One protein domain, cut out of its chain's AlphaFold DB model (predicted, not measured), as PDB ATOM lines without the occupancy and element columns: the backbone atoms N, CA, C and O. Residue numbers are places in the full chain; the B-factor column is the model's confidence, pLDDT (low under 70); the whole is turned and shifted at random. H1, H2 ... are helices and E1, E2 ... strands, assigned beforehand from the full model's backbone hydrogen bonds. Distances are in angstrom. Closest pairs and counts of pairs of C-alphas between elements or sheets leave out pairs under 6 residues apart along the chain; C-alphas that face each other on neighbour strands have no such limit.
ATOM      1  N   ARG A 131     308.152 156.016 165.556       92.38
ATOM      2  CA  ARG A 131     307.639 157.280 165.037       92.38
ATOM      3  C   ARG A 131     307.072 158.100 166.186       92.38
ATOM      4  O   ARG A 131     306.112 157.683 166.835       92.38
ATOM      5  N   TYR A 132     307.618 159.292 166.388       93.88
ATOM      6  CA  TYR A 132     307.120 160.224 167.392       93.88
ATOM      7  C   TYR A 132     306.226 161.301 166.777       93.88
ATOM      8  O   TYR A 132     306.499 161.827 165.698       93.88
ATOM      9  N   SER A 133     305.167 161.658 167.494       94.81
ATOM     10  CA  SER A 133     304.354 162.847 167.231       94.81
ATOM     11  C   SER A 133     303.855 163.428 168.548       94.81
ATOM     12  O   SER A 133     303.849 162.742 169.572       94.81
ATOM     13  N   ALA A 134     303.453 164.693 168.545       95.81
ATOM     14  CA  ALA A 134     302.826 165.308 169.700       95.81
ATOM     15  C   ALA A 134     301.600 166.118 169.286       95.81
ATOM     16  O   ALA A 134     301.522 166.615 168.165       95.81
ATOM     17  N   GLN A 135     300.633 166.235 170.190       94.06
ATOM     18  CA  GLN A 135     299.398 166.980 169.968       94.06
ATOM     19  C   GLN A 135     299.113 167.870 171.174       94.06
ATOM     20  O   GLN A 135     299.220 167.419 172.317       94.06
ATOM     21  N   TYR A 136     298.748 169.122 170.916       93.75
ATOM     22  CA  TYR A 136     298.404 170.108 171.929       93.75
ATOM     23  C   TYR A 136     296.966 170.604 171.766       93.75
ATOM     24  O   TYR A 136     296.532 170.967 170.669       93.75
ATOM     25  N   TRP A 137     296.249 170.704 172.887       91.69
ATOM     26  CA  TRP A 137     294.953 171.377 172.957       91.69
ATOM     27  C   TRP A 137     294.878 172.269 174.192       91.69
ATOM     28  O   TRP A 137     294.998 171.795 175.322       91.69
ATOM     29  N   ALA A 138     294.611 173.555 173.963       88.50
ATOM     30  CA  ALA A 138     294.324 174.504 175.032       88.50
ATOM     31  C   ALA A 138     292.935 174.241 175.637       88.50
ATOM     32  O   ALA A 138     291.973 173.965 174.905       88.50
ATOM     33  N   GLY A 139     292.794 174.362 176.958       81.88
ATOM     34  CA  GLY A 139     291.549 173.989 177.632       81.88
ATOM     35  C   GLY A 139     291.429 174.423 179.091       81.88
ATOM     36  O   GLY A 139     292.136 175.299 179.574       81.88
ATOM     37  N   GLY A 140     290.464 173.827 179.806       83.06
ATOM     38  CA  GLY A 140     290.340 174.017 181.258       83.06
ATOM     39  C   GLY A 140     291.563 173.485 182.017       83.06
ATOM     40  O   GLY A 140     291.966 174.072 183.017       83.06
ATOM     41  N   LEU A 141     292.149 172.404 181.499       87.31
ATOM     42  CA  LEU A 141     293.563 172.077 181.622       87.31
ATOM     43  C   LEU A 141     294.121 172.089 180.197       87.31
ATOM     44  O   LEU A 141     293.428 171.665 179.270       87.31
ATOM     45  N   ASP A 142     295.332 172.598 180.025       92.81
ATOM     46  CA  ASP A 142     296.065 172.450 178.777       92.81
ATOM     47  C   ASP A 142     296.570 171.016 178.682       92.81
ATOM     48  O   ASP A 142     297.019 170.450 179.679       92.81
ATOM     49  N   HIS A 143     296.485 170.440 177.490       94.38
ATOM     50  CA  HIS A 143     296.846 169.054 177.235       94.38
ATOM     51  C   HIS A 143     297.956 168.992 176.198       94.38
ATOM     52  O   HIS A 143     297.842 169.589 175.128       94.38
ATOM     53  N   LEU A 144     298.994 168.224 176.500       95.12
ATOM     54  CA  LEU A 144     300.069 167.868 175.588       95.12
ATOM     55  C   LEU A 144     300.210 166.348 175.617       95.12
ATOM     56  O   LEU A 144     300.550 165.767 176.645       95.12
ATOM     57  N   ILE A 145     299.940 165.699 174.490       95.69
ATOM     58  CA  ILE A 145     300.083 164.252 174.350       95.69
ATOM     59  C   ILE A 145     301.304 163.980 173.490       95.69
ATOM     60  O   ILE A 145     301.363 164.454 172.358       95.69
ATOM     61  N   VAL A 146     302.247 163.193 174.000       97.06
ATOM     62  CA  VAL A 146     303.359 162.650 173.212       97.06
ATOM     63  C   VAL A 146     303.038 161.205 172.853       97.06
ATOM     64  O   VAL A 146     302.737 160.394 173.731       97.06
ATOM     65  N   LEU A 147     303.078 160.898 171.559       95.94
ATOM     66  CA  LEU A 147     302.773 159.591 170.993       95.94
ATOM     67  C   LEU A 147     304.042 158.969 170.419       95.94
ATOM     68  O   LEU A 147     304.798 159.638 169.713       95.94
ATOM     69  N   ALA A 148     304.248 157.688 170.702       95.06
ATOM     70  CA  ALA A 148     305.370 156.901 170.218       95.06
ATOM     71  C   ALA A 148     304.828 155.611 169.585       95.06
ATOM     72  O   ALA A 148     304.331 154.728 170.290       95.06
ATOM     73  N   ALA A 149     304.872 155.532 168.256       94.06
ATOM     74  CA  ALA A 149     304.433 154.370 167.493       94.06
ATOM     75  C   ALA A 149     305.642 153.488 167.179       94.06
ATOM     76  O   ALA A 149     306.459 153.834 166.327       94.06
ATOM     77  N   ASP A 150     305.755 152.360 167.869       90.56
ATOM     78  CA  ASP A 150     306.780 151.359 167.604       90.56
ATOM     79  C   ASP A 150     306.237 150.342 166.599       90.56
ATOM     80  O   ASP A 150     305.492 149.422 166.951       90.56
ATOM     81  N   GLU A 151     306.608 150.512 165.332       85.31
ATOM     82  CA  GLU A 151     306.172 149.622 164.253       85.31
ATOM     83  C   GLU A 151     306.784 148.218 164.349       85.31
ATOM     84  O   GLU A 151     306.219 147.268 163.811       85.31
ATOM     85  N   THR A 152     307.910 148.060 165.048       82.44
ATOM     86  CA  THR A 152     308.602 146.769 165.169       82.44
ATOM     87  C   THR A 152     307.886 145.838 166.140       82.44
ATOM     88  O   THR A 152     307.743 144.645 165.874       82.44
ATOM     89  N   ARG A 153     307.385 146.391 167.251       80.62
ATOM     90  CA  ARG A 153     306.614 145.659 168.267       80.62
ATOM     91  C   ARG A 153     305.101 145.764 168.065       80.62
ATOM     92  O   ARG A 153     304.355 145.147 168.820       80.62
ATOM     93  N   ASP A 154     304.673 146.529 167.062       88.25
ATOM     94  CA  ASP A 154     303.283 146.926 166.824       88.25
ATOM     95  C   ASP A 154     302.647 147.529 168.088       88.25
ATOM     96  O   ASP A 154     301.556 147.152 168.499       88.25
ATOM     97  N   LEU A 155     303.350 148.454 168.747       90.19
ATOM     98  CA  LEU A 155     302.887 149.112 169.972       90.19
ATOM     99  C   LEU A 155     302.652 150.599 169.737       90.19
ATOM    100  O   LEU A 155     303.417 151.259 169.037       90.19
ATOM    101  N   CYS A 156     301.633 151.153 170.387       94.06
ATOM    102  CA  CYS A 156     301.472 152.597 170.503       94.06
ATOM    103  C   CYS A 156     301.514 153.004 171.970       94.06
ATOM    104  O   CYS A 156     300.703 152.541 172.772       94.06
ATOM    105  N   VAL A 157     302.443 153.890 172.317       94.94
ATOM    106  CA  VAL A 157     302.561 154.482 173.650       94.94
ATOM    107  C   VAL A 157     302.098 155.928 173.606       94.94
ATOM    108  O   VAL A 157     302.492 156.686 172.720       94.94
ATOM    109  N   LYS A 158     301.280 156.323 174.582       95.81
ATOM    110  CA  LYS A 158     300.770 157.691 174.724       95.81
ATOM    111  C   LYS A 158     301.075 158.201 176.124       95.81
ATOM    112  O   LYS A 158     300.719 157.551 177.108       95.81
ATOM    113  N   VAL A 159     301.720 159.359 176.214       97.81
ATOM    114  CA  VAL A 159     301.993 160.055 177.477       97.81
ATOM    115  C   VAL A 159     301.212 161.352 177.494       97.81
ATOM    116  O   VAL A 159     301.376 162.181 176.603       97.81
ATOM    117  N   TYR A 160     300.383 161.525 178.515       96.56
ATOM    118  CA  TYR A 160     299.531 162.691 178.682       96.56
ATOM    119  C   TYR A 160     300.168 163.606 179.723       96.56
ATOM    120  O   TYR A 160     300.341 163.225 180.884       96.56
ATOM    121  N   LEU A 161     300.534 164.810 179.299       97.06
ATOM    122  CA  LEU A 161     300.963 165.895 180.164       97.06
ATOM    123  C   LEU A 161     299.838 166.924 180.225       97.06
ATOM    124  O   LEU A 161     299.270 167.292 179.197       97.06
ATOM    125  N   ASP A 162     299.538 167.394 181.429       96.56
ATOM    126  CA  ASP A 162     298.516 168.410 181.665       96.56
ATOM    127  C   ASP A 162     299.136 169.636 182.351       96.56
ATOM    128  O   ASP A 162     300.068 169.493 183.149       96.56
ATOM    129  N   ALA A 163     298.574 170.824 182.123       94.00
ATOM    130  CA  ALA A 163     298.907 172.031 182.876       94.00
ATOM    131  C   ALA A 163     297.665 172.880 183.232       94.00
ATOM    132  O   ALA A 163     296.762 173.026 182.410       94.00
ATOM    133  N   PRO A 164     297.601 173.483 184.437       93.94
ATOM    134  CA  PRO A 164     298.496 173.257 185.571       93.94
ATOM    135  C   PRO A 164     298.234 171.891 186.234       93.94
ATOM    136  O   PRO A 164     297.103 171.604 186.642       93.94
ATOM    137  N   LYS A 165     299.266 171.054 186.384       94.12
ATOM    138  CA  LYS A 165     299.159 169.740 187.042       94.12
ATOM    139  C   LYS A 165     300.500 169.285 187.617       94.12
ATOM    140  O   LYS A 165     301.551 169.579 187.069       94.12
ATOM    141  N   GLU A 166     300.444 168.541 188.717       95.44
ATOM    142  CA  GLU A 166     301.579 167.757 189.214       95.44
ATOM    143  C   GLU A 166     301.547 166.343 188.621       95.44
ATOM    144  O   GLU A 166     300.499 165.873 188.164       95.44
ATOM    145  N   ASN A 167     302.685 165.651 188.665       97.50
ATOM    146  CA  ASN A 167     302.764 164.252 188.261       97.50
ATOM    147  C   ASN A 167     301.773 163.382 189.041       97.50
ATOM    148  O   ASN A 167     301.650 163.472 190.266       97.50
ATOM    149  N   ALA A 168     301.104 162.482 188.328       97.50
ATOM    150  CA  ALA A 168     300.328 161.427 188.947       97.50
ATOM    151  C   ALA A 168     301.236 160.478 189.761       97.50
ATOM    152  O   ALA A 168     302.429 160.343 189.470       97.50
ATOM    153  N   PRO A 169     300.691 159.788 190.781       97.56
ATOM    154  CA  PRO A 169     301.463 158.844 191.582       97.56
ATOM    155  C   PRO A 169     302.175 157.793 190.721       97.56
ATOM    156  O   PRO A 169     301.568 157.208 189.829       97.56
ATOM    157  N   GLY A 170     303.449 157.536 191.026       96.31
ATOM    158  CA  GLY A 170     304.297 156.600 190.278       96.31
ATOM    159  C   GLY A 170     305.172 157.261 189.210       96.31
ATOM    160  O   GLY A 170     306.136 156.642 188.765       96.31
ATOM    161  N   PHE A 171     304.901 158.514 188.836       98.06
ATOM    162  CA  PHE A 171     305.735 159.262 187.895       98.06
ATOM    163  C   PHE A 171     306.720 160.189 188.620       98.06
ATOM    164  O   PHE A 171     306.327 161.121 189.320       98.06
ATOM    165  N   ASP A 172     308.010 159.952 188.394       96.94
ATOM    166  CA  ASP A 172     309.136 160.819 188.747       96.94
ATOM    167  C   ASP A 172     309.746 161.397 187.458       96.94
ATOM    168  O   ASP A 172     310.878 161.107 187.063       96.94
ATOM    169  N   ILE A 173     308.914 162.141 186.726       96.75
ATOM    170  CA  ILE A 173     309.259 162.741 185.436       96.75
ATOM    171  C   ILE A 173     309.363 164.255 185.600       96.75
ATOM    172  O   ILE A 173     308.421 164.909 186.041       96.75
ATOM    173  N   THR A 174     310.498 164.832 185.227       97.38
ATOM    174  CA  THR A 174     310.673 166.290 185.224       97.38
ATOM    175  C   THR A 174     310.119 166.873 183.927       97.38
ATOM    176  O   THR A 174     310.491 166.422 182.847       97.38
ATOM    177  N   ALA A 175     309.267 167.888 184.026       95.88
ATOM    178  CA  ALA A 175     308.754 168.670 182.902       95.88
ATOM    179  C   ALA A 175     308.854 170.174 183.231       95.88
ATOM    180  O   ALA A 175     309.067 170.519 184.398       95.88
ATOM    181  N   PRO A 176     308.738 171.078 182.240       94.94
ATOM    182  CA  PRO A 176     308.690 172.519 182.480       94.94
ATOM    183  C   PRO A 176     307.617 172.941 183.492       94.94
ATOM    184  O   PRO A 176     306.584 172.287 183.635       94.94
ATOM    185  N   ASP A 177     307.864 174.058 184.181       90.19
ATOM    186  CA  ASP A 177     307.044 174.518 185.304       90.19
ATOM    187  C   ASP A 177     305.541 174.546 184.981       90.19
ATOM    188  O   ASP A 177     305.097 175.121 183.985       90.19
ATOM    189  N   GLY A 178     304.748 173.941 185.868       91.19
ATOM    190  CA  GLY A 178     303.290 173.853 185.750       91.19
ATOM    191  C   GLY A 178     302.782 172.644 184.964       91.19
ATOM    192  O   GLY A 178     301.594 172.344 185.066       91.19
ATOM    193  N   TRP A 179     303.649 171.929 184.244       95.62
ATOM    194  CA  TRP A 179     303.293 170.696 183.550       95.62
ATOM    195  C   TRP A 179     303.601 169.462 184.396       95.62
ATOM    196  O   TRP A 179     304.652 169.370 185.031       95.62
ATOM    197  N   GLY A 180     302.703 168.483 184.349       97.06
ATOM    198  CA  GLY A 180     302.882 167.194 185.009       97.06
ATOM    199  C   GLY A 180     302.282 166.059 184.192       97.06
ATOM    200  O   GLY A 180     301.261 166.232 183.524       97.06
ATOM    201  N   VAL A 181     302.908 164.883 184.256       98.06
ATOM    202  CA  VAL A 181     302.398 163.667 183.613       98.06
ATOM    203  C   VAL A 181     301.155 163.204 184.359       98.06
ATOM    204  O   VAL A 181     301.220 162.831 185.532       98.06
ATOM    205  N   SER A 182     300.008 163.224 183.690       96.56
ATOM    206  CA  SER A 182     298.725 162.862 184.283       96.56
ATOM    207  C   SER A 182     298.434 161.370 184.202       96.56
ATOM    208  O   SER A 182     297.885 160.811 185.151       96.56
ATOM    209  N   TYR A 183     298.805 160.734 183.094       95.50
ATOM    210  CA  TYR A 183     298.858 159.287 182.924       95.50
ATOM    211  C   TYR A 183     299.631 158.931 181.648       95.50
ATOM    212  O   TYR A 183     299.890 159.778 180.794       95.50
ATOM    213  N   ALA A 184     299.983 157.657 181.508       97.00
ATOM    214  CA  ALA A 184     300.511 157.103 180.270       97.00
ATOM    215  C   ALA A 184     299.898 155.724 180.015       97.00
ATOM    216  O   ALA A 184     299.484 155.037 180.955       97.00
ATOM    217  N   GLU A 185     299.840 155.314 178.758       95.25
ATOM    218  CA  GLU A 185     299.240 154.048 178.342       95.25
ATOM    219  C   GLU A 185     299.968 153.433 177.147       95.25
ATOM    220  O   GLU A 185     300.680 154.122 176.414       95.25
ATOM    221  N   VAL A 186     299.777 152.127 176.968       93.50
ATOM    222  CA  VAL A 186     300.238 151.363 175.809       93.50
ATOM    223  C   VAL A 186     299.081 150.572 175.207       93.50
ATOM    224  O   VAL A 186     298.263 149.994 175.933       93.50
ATOM    225  N   THR A 187     299.024 150.530 173.881       92.81
ATOM    226  CA  THR A 187     298.151 149.635 173.120       92.81
ATOM    227  C   THR A 187     298.981 148.646 172.313       92.81
ATOM    228  O   THR A 187     300.165 148.864 172.046       92.81
ATOM    229  N   ASN A 188     298.347 147.547 171.917       90.44
ATOM    230  CA  ASN A 188     298.965 146.477 171.141       90.44
ATOM    231  C   ASN A 188     298.915 146.706 169.621       90.44
ATOM    232  O   ASN A 188     298.872 145.725 168.876       90.44
ATOM    233  N   ARG A 189     298.807 147.971 169.183       90.38
ATOM    234  CA  ARG A 189     298.794 148.358 167.766       90.38
ATOM    235  C   ARG A 189     299.466 149.712 167.555       90.38
ATOM    236  O   ARG A 189     298.969 150.726 168.038       90.38
ATOM    237  N   ALA A 190     300.516 149.769 166.740       91.00
ATOM    238  CA  ALA A 190     301.232 151.011 166.429       91.00
ATOM    239  C   ALA A 190     300.344 152.049 165.724       91.00
ATOM    240  O   ALA A 190     300.455 153.248 165.974       91.00
ATOM    241  N   ALA A 191     299.400 151.590 164.895       90.19
ATOM    242  CA  ALA A 191     298.447 152.453 164.188       90.19
ATOM    243  C   ALA A 191     297.532 153.274 165.121       90.19
ATOM    244  O   ALA A 191     296.967 154.281 164.695       90.19
ATOM    245  N   ASP A 192     297.396 152.892 166.396       90.94
ATOM    246  CA  ASP A 192     296.579 153.633 167.363       90.94
ATOM    247  C   ASP A 192     297.169 155.010 167.710       90.94
ATOM    248  O   ASP A 192     296.485 155.839 168.319       90.94
ATOM    249  N   CYS A 193     298.422 155.262 167.329       92.00
ATOM    250  CA  CYS A 193     299.087 156.555 167.473       92.00
ATOM    251  C   CYS A 193     298.686 157.551 166.371       92.00
ATOM    252  O   CYS A 193     298.925 158.743 166.527       92.00
ATOM    253  N   ASP A 194     298.026 157.094 165.302       87.00
ATOM    254  CA  ASP A 194     297.562 157.946 164.197       87.00
ATOM    255  C   ASP A 194     296.049 158.242 164.263       87.00
ATOM    256  O   ASP A 194     295.524 159.037 163.479       87.00
ATOM    257  N   LEU A 195     295.315 157.597 165.179       71.00
ATOM    258  CA  LEU A 195     293.858 157.699 165.273       71.00
ATOM    259  C   LEU A 195     293.417 158.734 166.329       71.00
ATOM    260  O   LEU A 195     293.897 158.695 167.464       71.00
ATOM    261  N   PRO A 196     292.457 159.625 166.006       62.84
ATOM    262  CA  PRO A 196     292.080 160.736 166.883       62.84
ATOM    263  C   PRO A 196     291.321 160.338 168.162       62.84
ATOM    264  O   PRO A 196     291.274 161.151 169.074       62.84
ATOM    265  N   LEU A 197     290.730 159.137 168.267       56.59
ATOM    266  CA  LEU A 197     290.028 158.588 169.449       56.59
ATOM    267  C   LEU A 197     289.904 157.050 169.305       56.59
ATOM    268  O   LEU A 197     289.979 156.570 168.172       56.59
ATOM    269  N   PRO A 198     289.736 156.265 170.394       49.38
ATOM    270  CA  PRO A 198     290.083 154.845 170.391       49.38
ATOM    271  C   PRO A 198     289.182 154.018 169.473       49.38
ATOM    272  O   PRO A 198     287.962 153.960 169.647       49.38
ATOM    273  N   ASP A 199     289.821 153.324 168.529       52.06
ATOM    274  CA  ASP A 199     289.297 152.058 168.029       52.06
ATOM    275  C   ASP A 199     289.302 151.053 169.199       52.06
ATOM    276  O   ASP A 199     289.876 151.317 170.253       52.06
ATOM    277  N   THR A 200     288.612 149.928 169.081       58.91
ATOM    278  CA  THR A 200     288.302 148.993 170.182       58.91
ATOM    279  C   THR A 200     289.515 148.223 170.757       58.91
ATOM    280  O   THR A 200     289.446 147.004 170.920       58.91
ATOM    281  N   THR A 201     290.645 148.883 171.012       65.00
ATOM    282  CA  THR A 201     291.944 148.272 171.291       65.00
ATOM    283  C   THR A 201     292.202 148.070 172.779       65.00
ATOM    284  O   THR A 201     291.787 148.841 173.650       65.00
ATOM    285  N   THR A 202     292.870 146.958 173.085       80.12
ATOM    286  CA  THR A 202     293.273 146.607 174.445       80.12
ATOM    287  C   THR A 202     294.322 147.613 174.908       80.12
ATOM    288  O   THR A 202     295.421 147.661 174.361       80.12
ATOM    289  N   THR A 203     293.971 148.416 175.909       89.50
ATOM    290  CA  THR A 203     294.826 149.479 176.449       89.50
ATOM    291  C   THR A 203     295.262 149.127 177.863       89.50
ATOM    292  O   THR A 203     294.461 148.628 178.658       89.50
ATOM    293  N   VAL A 204     296.524 149.396 178.189       93.00
ATOM    294  CA  VAL A 204     297.097 149.161 179.518       93.00
ATOM    295  C   VAL A 204     297.756 150.436 180.014       93.00
ATOM    296  O   VAL A 204     298.610 151.008 179.343       93.00
ATOM    297  N   SER A 205     297.368 150.876 181.208       95.06
ATOM    298  CA  SER A 205     297.979 152.039 181.846       95.06
ATOM    299  C   SER A 205     299.362 151.702 182.400       95.06
ATOM    300  O   SER A 205     299.586 150.634 182.975       95.06
ATOM    301  N   SER A 206     300.279 152.650 182.267       96.56
ATOM    302  CA  SER A 206     301.573 152.620 182.936       96.56
ATOM    303  C   SER A 206     301.396 152.701 184.453       96.56
ATOM    304  O   SER A 206     300.503 153.382 184.960       96.56
ATOM    305  N   THR A 207     302.258 152.001 185.191       96.88
ATOM    306  CA  THR A 207     302.306 152.053 186.658       96.88
ATOM    307  C   THR A 207     303.196 153.177 187.186       96.88
ATOM    308  O   THR A 207     303.241 153.394 188.397       96.88
ATOM    309  N   GLY A 208     303.909 153.875 186.302       97.12
ATOM    310  CA  GLY A 208     304.829 154.941 186.658       97.12
ATOM    311  C   GLY A 208     305.908 155.149 185.606       97.12
ATOM    312  O   GLY A 208     305.940 154.485 184.574       97.12
ATOM    313  N   GLY A 209     306.838 156.047 185.876       95.88
ATOM    314  CA  GLY A 209     307.940 156.308 184.961       95.88
ATOM    315  C   GLY A 209     308.919 157.312 185.527       95.88
ATOM    316  O   GLY A 209     308.603 158.015 186.484       95.88
ATOM    317  N   THR A 210     310.105 157.372 184.942       93.81
ATOM    318  CA  THR A 210     311.164 158.298 185.347       93.81
ATOM    319  C   THR A 210     311.777 158.969 184.130       93.81
ATOM    320  O   THR A 210     311.753 158.413 183.034       93.81
ATOM    321  N   GLY A 211     312.329 160.169 184.303       93.12
ATOM    322  CA  GLY A 211     313.072 160.855 183.245       93.12
ATOM    323  C   GLY A 211     312.621 162.288 183.033       93.12
ATOM    324  O   GLY A 211     312.251 162.974 183.986       93.12
ATOM    325  N   THR A 212     312.701 162.769 181.796       94.62
ATOM    326  CA  THR A 212     312.496 164.179 181.479       94.62
ATOM    327  C   THR A 212     311.701 164.394 180.195       94.62
ATOM    328  O   THR A 212     311.873 163.697 179.194       94.62
ATOM    329  N   PHE A 213     310.865 165.427 180.223       97.19
ATOM    330  CA  PHE A 213     310.408 166.146 179.044       97.19
ATOM    331  C   PHE A 213     310.973 167.563 179.093       97.19
ATOM    332  O   PHE A 213     311.114 168.155 180.165       97.19
ATOM    333  N   SER A 214     311.310 168.121 177.937       95.44
ATOM    334  CA  SER A 214     311.789 169.501 177.849       95.44
ATOM    335  C   SER A 214     311.391 170.143 176.532       95.44
ATOM    336  O   SER A 214     311.350 169.483 175.496       95.44
ATOM    337  N   TRP A 215     311.106 171.436 176.583       95.06
ATOM    338  CA  TRP A 215     310.805 172.271 175.429       95.06
ATOM    339  C   TRP A 215     311.004 173.734 175.813       95.06
ATOM    340  O   TRP A 215     310.954 174.083 176.995       95.06
ATOM    341  N   ASP A 216     311.160 174.587 174.807       90.12
ATOM    342  CA  ASP A 216     311.199 176.032 174.988       90.12
ATOM    343  C   ASP A 216     309.862 176.643 174.550       90.12
ATOM    344  O   ASP A 216     309.458 176.548 173.390       90.12
ATOM    345  N   THR A 217     309.168 177.313 175.472       84.62
ATOM    346  CA  THR A 217     308.060 178.209 175.130       84.62
ATOM    347  C   THR A 217     308.568 179.643 175.087       84.62
ATOM    348  O   THR A 217     309.121 180.183 176.046       84.62
ATOM    349  N   GLY A 218     308.400 180.290 173.935       76.94
ATOM    350  CA  GLY A 218     308.697 181.708 173.791       76.94
ATOM    351  C   GLY A 218     307.811 182.546 174.720       76.94
ATOM    352  O   GLY A 218     306.714 182.124 175.076       76.94
ATOM    353  N   PRO A 219     308.221 183.777 175.066       71.50
ATOM    354  CA  PRO A 219     307.530 184.618 176.052       71.50
ATOM    355  C   PRO A 219     306.092 185.014 175.672       71.50
ATOM    356  O   PRO A 219     305.378 185.588 176.490       71.50
ATOM    357  N   SER A 220     305.676 184.754 174.432       75.56
ATOM    358  CA  SER A 220     304.330 185.004 173.913       75.56
ATOM    359  C   SER A 220     303.628 183.743 173.407       75.56
ATOM    360  O   SER A 220     302.564 183.878 172.815       75.56
ATOM    361  N   MET A 221     304.232 182.562 173.574       79.25
ATOM    362  CA  MET A 221     303.670 181.290 173.118       79.25
ATOM    363  C   MET A 221     303.024 180.568 174.296       79.25
ATOM    364  O   MET A 221     303.607 180.475 175.377       79.25
ATOM    365  N   VAL A 222     301.817 180.068 174.075       80.00
ATOM    366  CA  VAL A 222     301.053 179.265 175.033       80.00
ATOM    367  C   VAL A 222     301.424 177.787 174.897       80.00
ATOM    368  O   VAL A 222     301.431 177.064 175.889       80.00
ATOM    369  N   ALA A 223     301.809 177.355 173.692       86.44
ATOM    370  CA  ALA A 223     302.181 175.976 173.391       86.44
ATOM    371  C   ALA A 223     303.596 175.868 172.795       86.44
ATOM    372  O   ALA A 223     303.995 176.735 172.008       86.44
ATOM    373  N   PRO A 224     304.358 174.804 173.110       92.62
ATOM    374  CA  PRO A 224     305.635 174.549 172.456       92.62
ATOM    375  C   PRO A 224     305.458 174.207 170.975       92.62
ATOM    376  O   PRO A 224     304.411 173.724 170.547       92.62
ATOM    377  N   CYS A 225     306.500 174.462 170.188       93.62
ATOM    378  CA  CYS A 225     306.569 174.031 168.791       93.62
ATOM    379  C   CYS A 225     307.023 172.580 168.654       93.62
ATOM    380  O   CYS A 225     306.550 171.839 167.791       93.62
ATOM    381  N   ASP A 226     307.952 172.199 169.519       94.62
ATOM    382  CA  ASP A 226     308.533 170.880 169.573       94.62
ATOM    383  C   ASP A 226     308.801 170.477 171.020       94.62
ATOM    384  O   ASP A 226     308.855 171.317 171.922       94.62
ATOM    385  N   VAL A 227     308.909 169.173 171.241       96.06
ATOM    386  CA  VAL A 227     309.150 168.578 172.554       96.06
ATOM    387  C   VAL A 227     310.282 167.570 172.451       96.06
ATOM    388  O   VAL A 227     310.363 166.785 171.508       96.06
ATOM    389  N   ASN A 228     311.150 167.567 173.454       93.81
ATOM    390  CA  ASN A 228     312.164 166.545 173.659       93.81
ATOM    391  C   ASN A 228     311.734 165.636 174.810       93.81
ATOM    392  O   ASN A 228     311.207 166.114 175.820       93.81
ATOM    393  N   VAL A 229     312.014 164.343 174.688       95.06
ATOM    394  CA  VAL A 229     311.739 163.340 175.717       95.06
ATOM    395  C   VAL A 229     312.934 162.412 175.897       95.06
ATOM    396  O   VAL A 229     313.521 161.932 174.929       95.06
ATOM    397  N   ASN A 230     313.270 162.151 177.155       89.25
ATOM    398  CA  ASN A 230     314.123 161.046 177.567       89.25
ATOM    399  C   ASN A 230     313.548 160.459 178.860       89.25
ATOM    400  O   ASN A 230     313.828 160.954 179.954       89.25
ATOM    401  N   ALA A 231     312.685 159.455 178.733       92.12
ATOM    402  CA  ALA A 231     311.955 158.891 179.860       92.12
ATOM    403  C   ALA A 231     311.715 157.389 179.703       92.12
ATOM    404  O   ALA A 231     311.468 156.903 178.606       92.12
ATOM    405  N   VAL A 232     311.714 156.668 180.822       91.62
ATOM    406  CA  VAL A 232     311.332 155.257 180.895       91.62
ATOM    407  C   VAL A 232     309.942 155.175 181.509       91.62
ATOM    408  O   VAL A 232     309.738 155.589 182.652       91.62
ATOM    409  N   LEU A 233     308.986 154.594 180.794       96.06
ATOM    410  CA  LEU A 233     307.703 154.190 181.362       96.06
ATOM    411  C   LEU A 233     307.796 152.770 181.908       96.06
ATOM    412  O   LEU A 233     308.420 151.906 181.300       96.06
ATOM    413  N   THR A 234     307.136 152.515 183.030       94.56
ATOM    414  CA  THR A 234     307.016 151.189 183.645       94.56
ATOM    415  C   THR A 234     305.600 150.665 183.465       94.56
ATOM    416  O   THR A 234     304.630 151.410 183.629       94.56
ATOM    417  N   PHE A 235     305.462 149.377 183.171       93.50
ATOM    418  CA  PHE A 235     304.172 148.699 183.125       93.50
ATOM    419  C   PHE A 235     304.235 147.392 183.910       93.50
ATOM    420  O   PHE A 235     305.297 146.833 184.181       93.50
ATOM    421  N   THR A 236     303.066 146.873 184.275       90.44
ATOM    422  CA  THR A 236     302.969 145.504 184.784       90.44
ATOM    423  C   THR A 236     302.779 144.564 183.601       90.44
ATOM    424  O   THR A 236     301.754 144.641 182.929       90.44
ATOM    425  N   ALA A 237     303.736 143.665 183.366       82.75
ATOM    426  CA  ALA A 237     303.674 142.656 182.307       82.75
ATOM    427  C   ALA A 237     302.637 141.558 182.629       82.75
ATOM    428  O   ALA A 237     302.978 140.427 182.969       82.75
ATOM    429  N   SER A 238     301.350 141.911 182.593       83.19
ATOM    430  CA  SER A 238     300.240 140.984 182.854       83.19
ATOM    431  C   SER A 238     299.888 140.106 181.650       83.19
ATOM    432  O   SER A 238     299.203 139.104 181.816       83.19
ATOM    433  N   GLU A 239     300.346 140.485 180.457       81.88
ATOM    434  CA  GLU A 239     300.152 139.787 179.185       81.88
ATOM    435  C   GLU A 239     301.472 139.792 178.397       81.88
ATOM    436  O   GLU A 239     302.236 140.750 178.533       81.88
ATOM    437  N   PRO A 240     301.736 138.794 177.530       80.12
ATOM    438  CA  PRO A 240     303.013 138.671 176.819       80.12
ATOM    439  C   PRO A 240     303.386 139.859 175.923       80.12
ATOM    440  O   PRO A 240     304.561 140.067 175.647       80.12
ATOM    441  N   TRP A 241     302.395 140.611 175.441       82.00
ATOM    442  CA  TRP A 241     302.612 141.765 174.565       82.00
ATOM    443  C   TRP A 241     302.911 143.057 175.339       82.00
ATOM    444  O   TRP A 241     303.392 144.018 174.746       82.00
ATOM    445  N   ILE A 242     302.618 143.102 176.646       86.56
ATOM    446  CA  ILE A 242     302.840 144.292 177.471       86.56
ATOM    447  C   ILE A 242     304.313 144.306 177.883       86.56
ATOM    448  O   ILE A 242     304.747 143.406 178.611       86.56
ATOM    449  N   PRO A 243     305.091 145.320 177.479       81.94
ATOM    450  CA  PRO A 243     306.487 145.397 177.875       81.94
ATOM    451  C   PRO A 243     306.593 145.718 179.372       81.94
ATOM    452  O   PRO A 243     305.777 146.465 179.895       81.94
ATOM    453  N   GLY A 244     307.606 145.207 180.081       86.50
ATOM    454  CA  GLY A 244     307.843 145.597 181.484       86.50
ATOM    455  C   GLY A 244     308.208 147.082 181.630       86.50
ATOM    456  O   GLY A 244     307.857 147.736 182.613       86.50
ATOM    457  N   SER A 245     308.861 147.628 180.607       88.06
ATOM    458  CA  SER A 245     309.175 149.047 180.480       88.06
ATOM    459  C   SER A 245     309.236 149.477 179.018       88.06
ATOM    460  O   SER A 245     309.489 148.661 178.135       88.06
ATOM    461  N   PHE A 246     309.048 150.767 178.759       89.81
ATOM    462  CA  PHE A 246     309.174 151.358 177.429       89.81
ATOM    463  C   PHE A 246     310.044 152.614 177.498       89.81
ATOM    464  O   PHE A 246     309.730 153.527 178.262       89.81
ATOM    465  N   GLN A 247     311.121 152.657 176.711       89.38
ATOM    466  CA  GLN A 247     311.998 153.820 176.610       89.38
ATOM    467  C   GLN A 247     311.434 154.818 175.592       89.38
ATOM    468  O   GLN A 247     311.063 154.470 174.478       89.38
ATOM    469  N   LEU A 248     311.357 156.080 175.990       90.62
ATOM    470  CA  LEU A 248     311.040 157.213 175.136       90.62
ATOM    471  C   LEU A 248     312.320 158.020 174.972       90.62
ATOM    472  O   LEU A 248     312.842 158.536 175.958       90.62
ATOM    473  N   SER A 249     312.821 158.137 173.745       89.12
ATOM    474  CA  SER A 249     314.031 158.899 173.451       89.12
ATOM    475  C   SER A 249     313.891 159.576 172.097       89.12
ATOM    476  O   SER A 249     314.111 158.958 171.062       89.12
ATOM    477  N   ALA A 250     313.523 160.852 172.107       87.06
ATOM    478  CA  ALA A 250     313.403 161.641 170.890       87.06
ATOM    479  C   ALA A 250     313.625 163.124 171.166       87.06
ATOM    480  O   ALA A 250     313.344 163.634 172.254       87.06
ATOM    481  N   THR A 251     314.117 163.821 170.152       89.12
ATOM    482  CA  THR A 251     314.308 165.269 170.169       89.12
ATOM    483  C   THR A 251     313.522 165.916 169.040       89.12
ATOM    484  O   THR A 251     313.241 165.279 168.025       89.12
ATOM    485  N   ALA A 252     313.157 167.182 169.232       90.31
ATOM    486  CA  ALA A 252     312.422 167.990 168.268       90.31
ATOM    487  C   ALA A 252     311.137 167.313 167.739       90.31
ATOM    488  O   ALA A 252     310.834 167.393 166.547       90.31
ATOM    489  N   ILE A 253     310.375 166.638 168.614       94.19
ATOM    490  CA  ILE A 253     309.093 166.027 168.242       94.19
ATOM    491  C   ILE A 253     308.123 167.154 167.879       94.19
ATOM    492  O   ILE A 253     307.816 167.960 168.758       94.19
ATOM    493  N   PRO A 254     307.607 167.225 166.640       93.81
ATOM    494  CA  PRO A 254     306.710 168.300 166.240       93.81
ATOM    495  C   PRO A 254     305.372 168.205 166.983       93.81
ATOM    496  O   PRO A 254     304.777 167.127 167.075       93.81
ATOM    497  N   VAL A 255     304.891 169.346 167.478       95.00
ATOM    498  CA  VAL A 255     303.614 169.458 168.192       95.00
ATOM    499  C   VAL A 255     302.535 169.981 167.246       95.00
ATOM    500  O   VAL A 255     302.543 171.153 166.860       95.00
ATOM    501  N   ASP A 256     301.573 169.132 166.889       93.38
ATOM    502  CA  ASP A 256     300.351 169.578 166.221       93.38
ATOM    503  C   ASP A 256     299.504 170.425 167.180       93.38
ATOM    504  O   ASP A 256     299.381 170.116 168.365       93.38
ATOM    505  N   GLY A 257     298.961 171.537 166.687       88.56
ATOM    506  CA  GLY A 257     298.356 172.574 167.529       88.56
ATOM    507  C   GLY A 257     299.361 173.415 168.335       88.56
ATOM    508  O   GLY A 257     298.939 174.299 169.079       88.56
TER     509      GLY A 257
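What this domain is: This is residues 131 to 257 of the 260 residues of the protein "Kazal-type serine protease inhibitor domain protein" of Chondromyces apiculatus DSM 436 (UniProt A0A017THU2). One nine-stranded sheet is curled like part of a barrel and folded back on itself, E4, E7 and E8 facing E1, E2, E3, E5 and E6, with E9 as the hinge; the small helix H1 packs on the outside of the larger leaf. The long axis ends in two loops at opposite ends, the links E7 to E8 and E8 to E9. The printed part has 127 residues, with elements in the order E1 E2 E3 E4 E5 H1 E6 E7 E8 E9, mostly strand; across the mixed sheet the order is E4 E7 E8 E9 E1 E2 E3 E5 E6. It is compact, with a radius of gyration of the C-alphas of 13.9 A, yet elongated, spanning 46 by 27 by 27 A.

Where its parts are: Find C-alpha 131 at (307.639, 157.280, 165.037), where E1, residues 131 to 137, begins. E2 is residues 142 to 150, 26.2 A long, and E3 is 155 to 163, 26.6 A. E5 is 180 to 187, 21.7 A, and E6 is 203 to 205. In the other leaf look for E4, 171 to 174, E7, 208 to 214, and E8, 226 to 234, 24.2 A. E9, 245 to 256, 26.5 A, ends at C-alpha 256, (300.351, 169.578, 166.221). H1 is 190 to 193.

How they stand to each other: Start at E1, E2 and E3, a meander, each strand the antiparallel neighbour of the one before: N 133 and O 147 are 3.0 A apart, N 146 and O 159 2.9 A. E5 is antiparallel to E3, with N 158 and O 185 at 2.9 A, and the edge strand E6 to E5, with N 186 and O 204 at 2.9 A. E7, E8 and E9 form a second meander, with N 212 and O 230 at 2.8 A and N 231 and O 248 at 2.9 A. The edge strand E4 is parallel to E7, N 172 and O 209 being 2.8 A apart. E9 bends by 87 degrees at residue 252, and its residues 255 to 256 pair with E1, parallel, with N 256 and O 134 at 2.8 A. Between the leaves, the closest C-alphas of E4 and E5, Phe 171 and Val 181, are 7.0 A apart. H1 is on the sheet at a height of 5.9 A; its closest C-alpha pair with E3 is Ala 190 and Leu 155, 4.3 A. H1 is too short for an O i to N i+4 pair; its one O i to N i+3 pair is within range.

The domain as a whole: Look for the two C-alphas farthest apart at Ser 220 and Pro 240, 46.4 A. The link E7 to E8, 11 residues, is long. The printed part has no cut; its mean pLDDT is 89.8, and residues 196 to 201 are under 70.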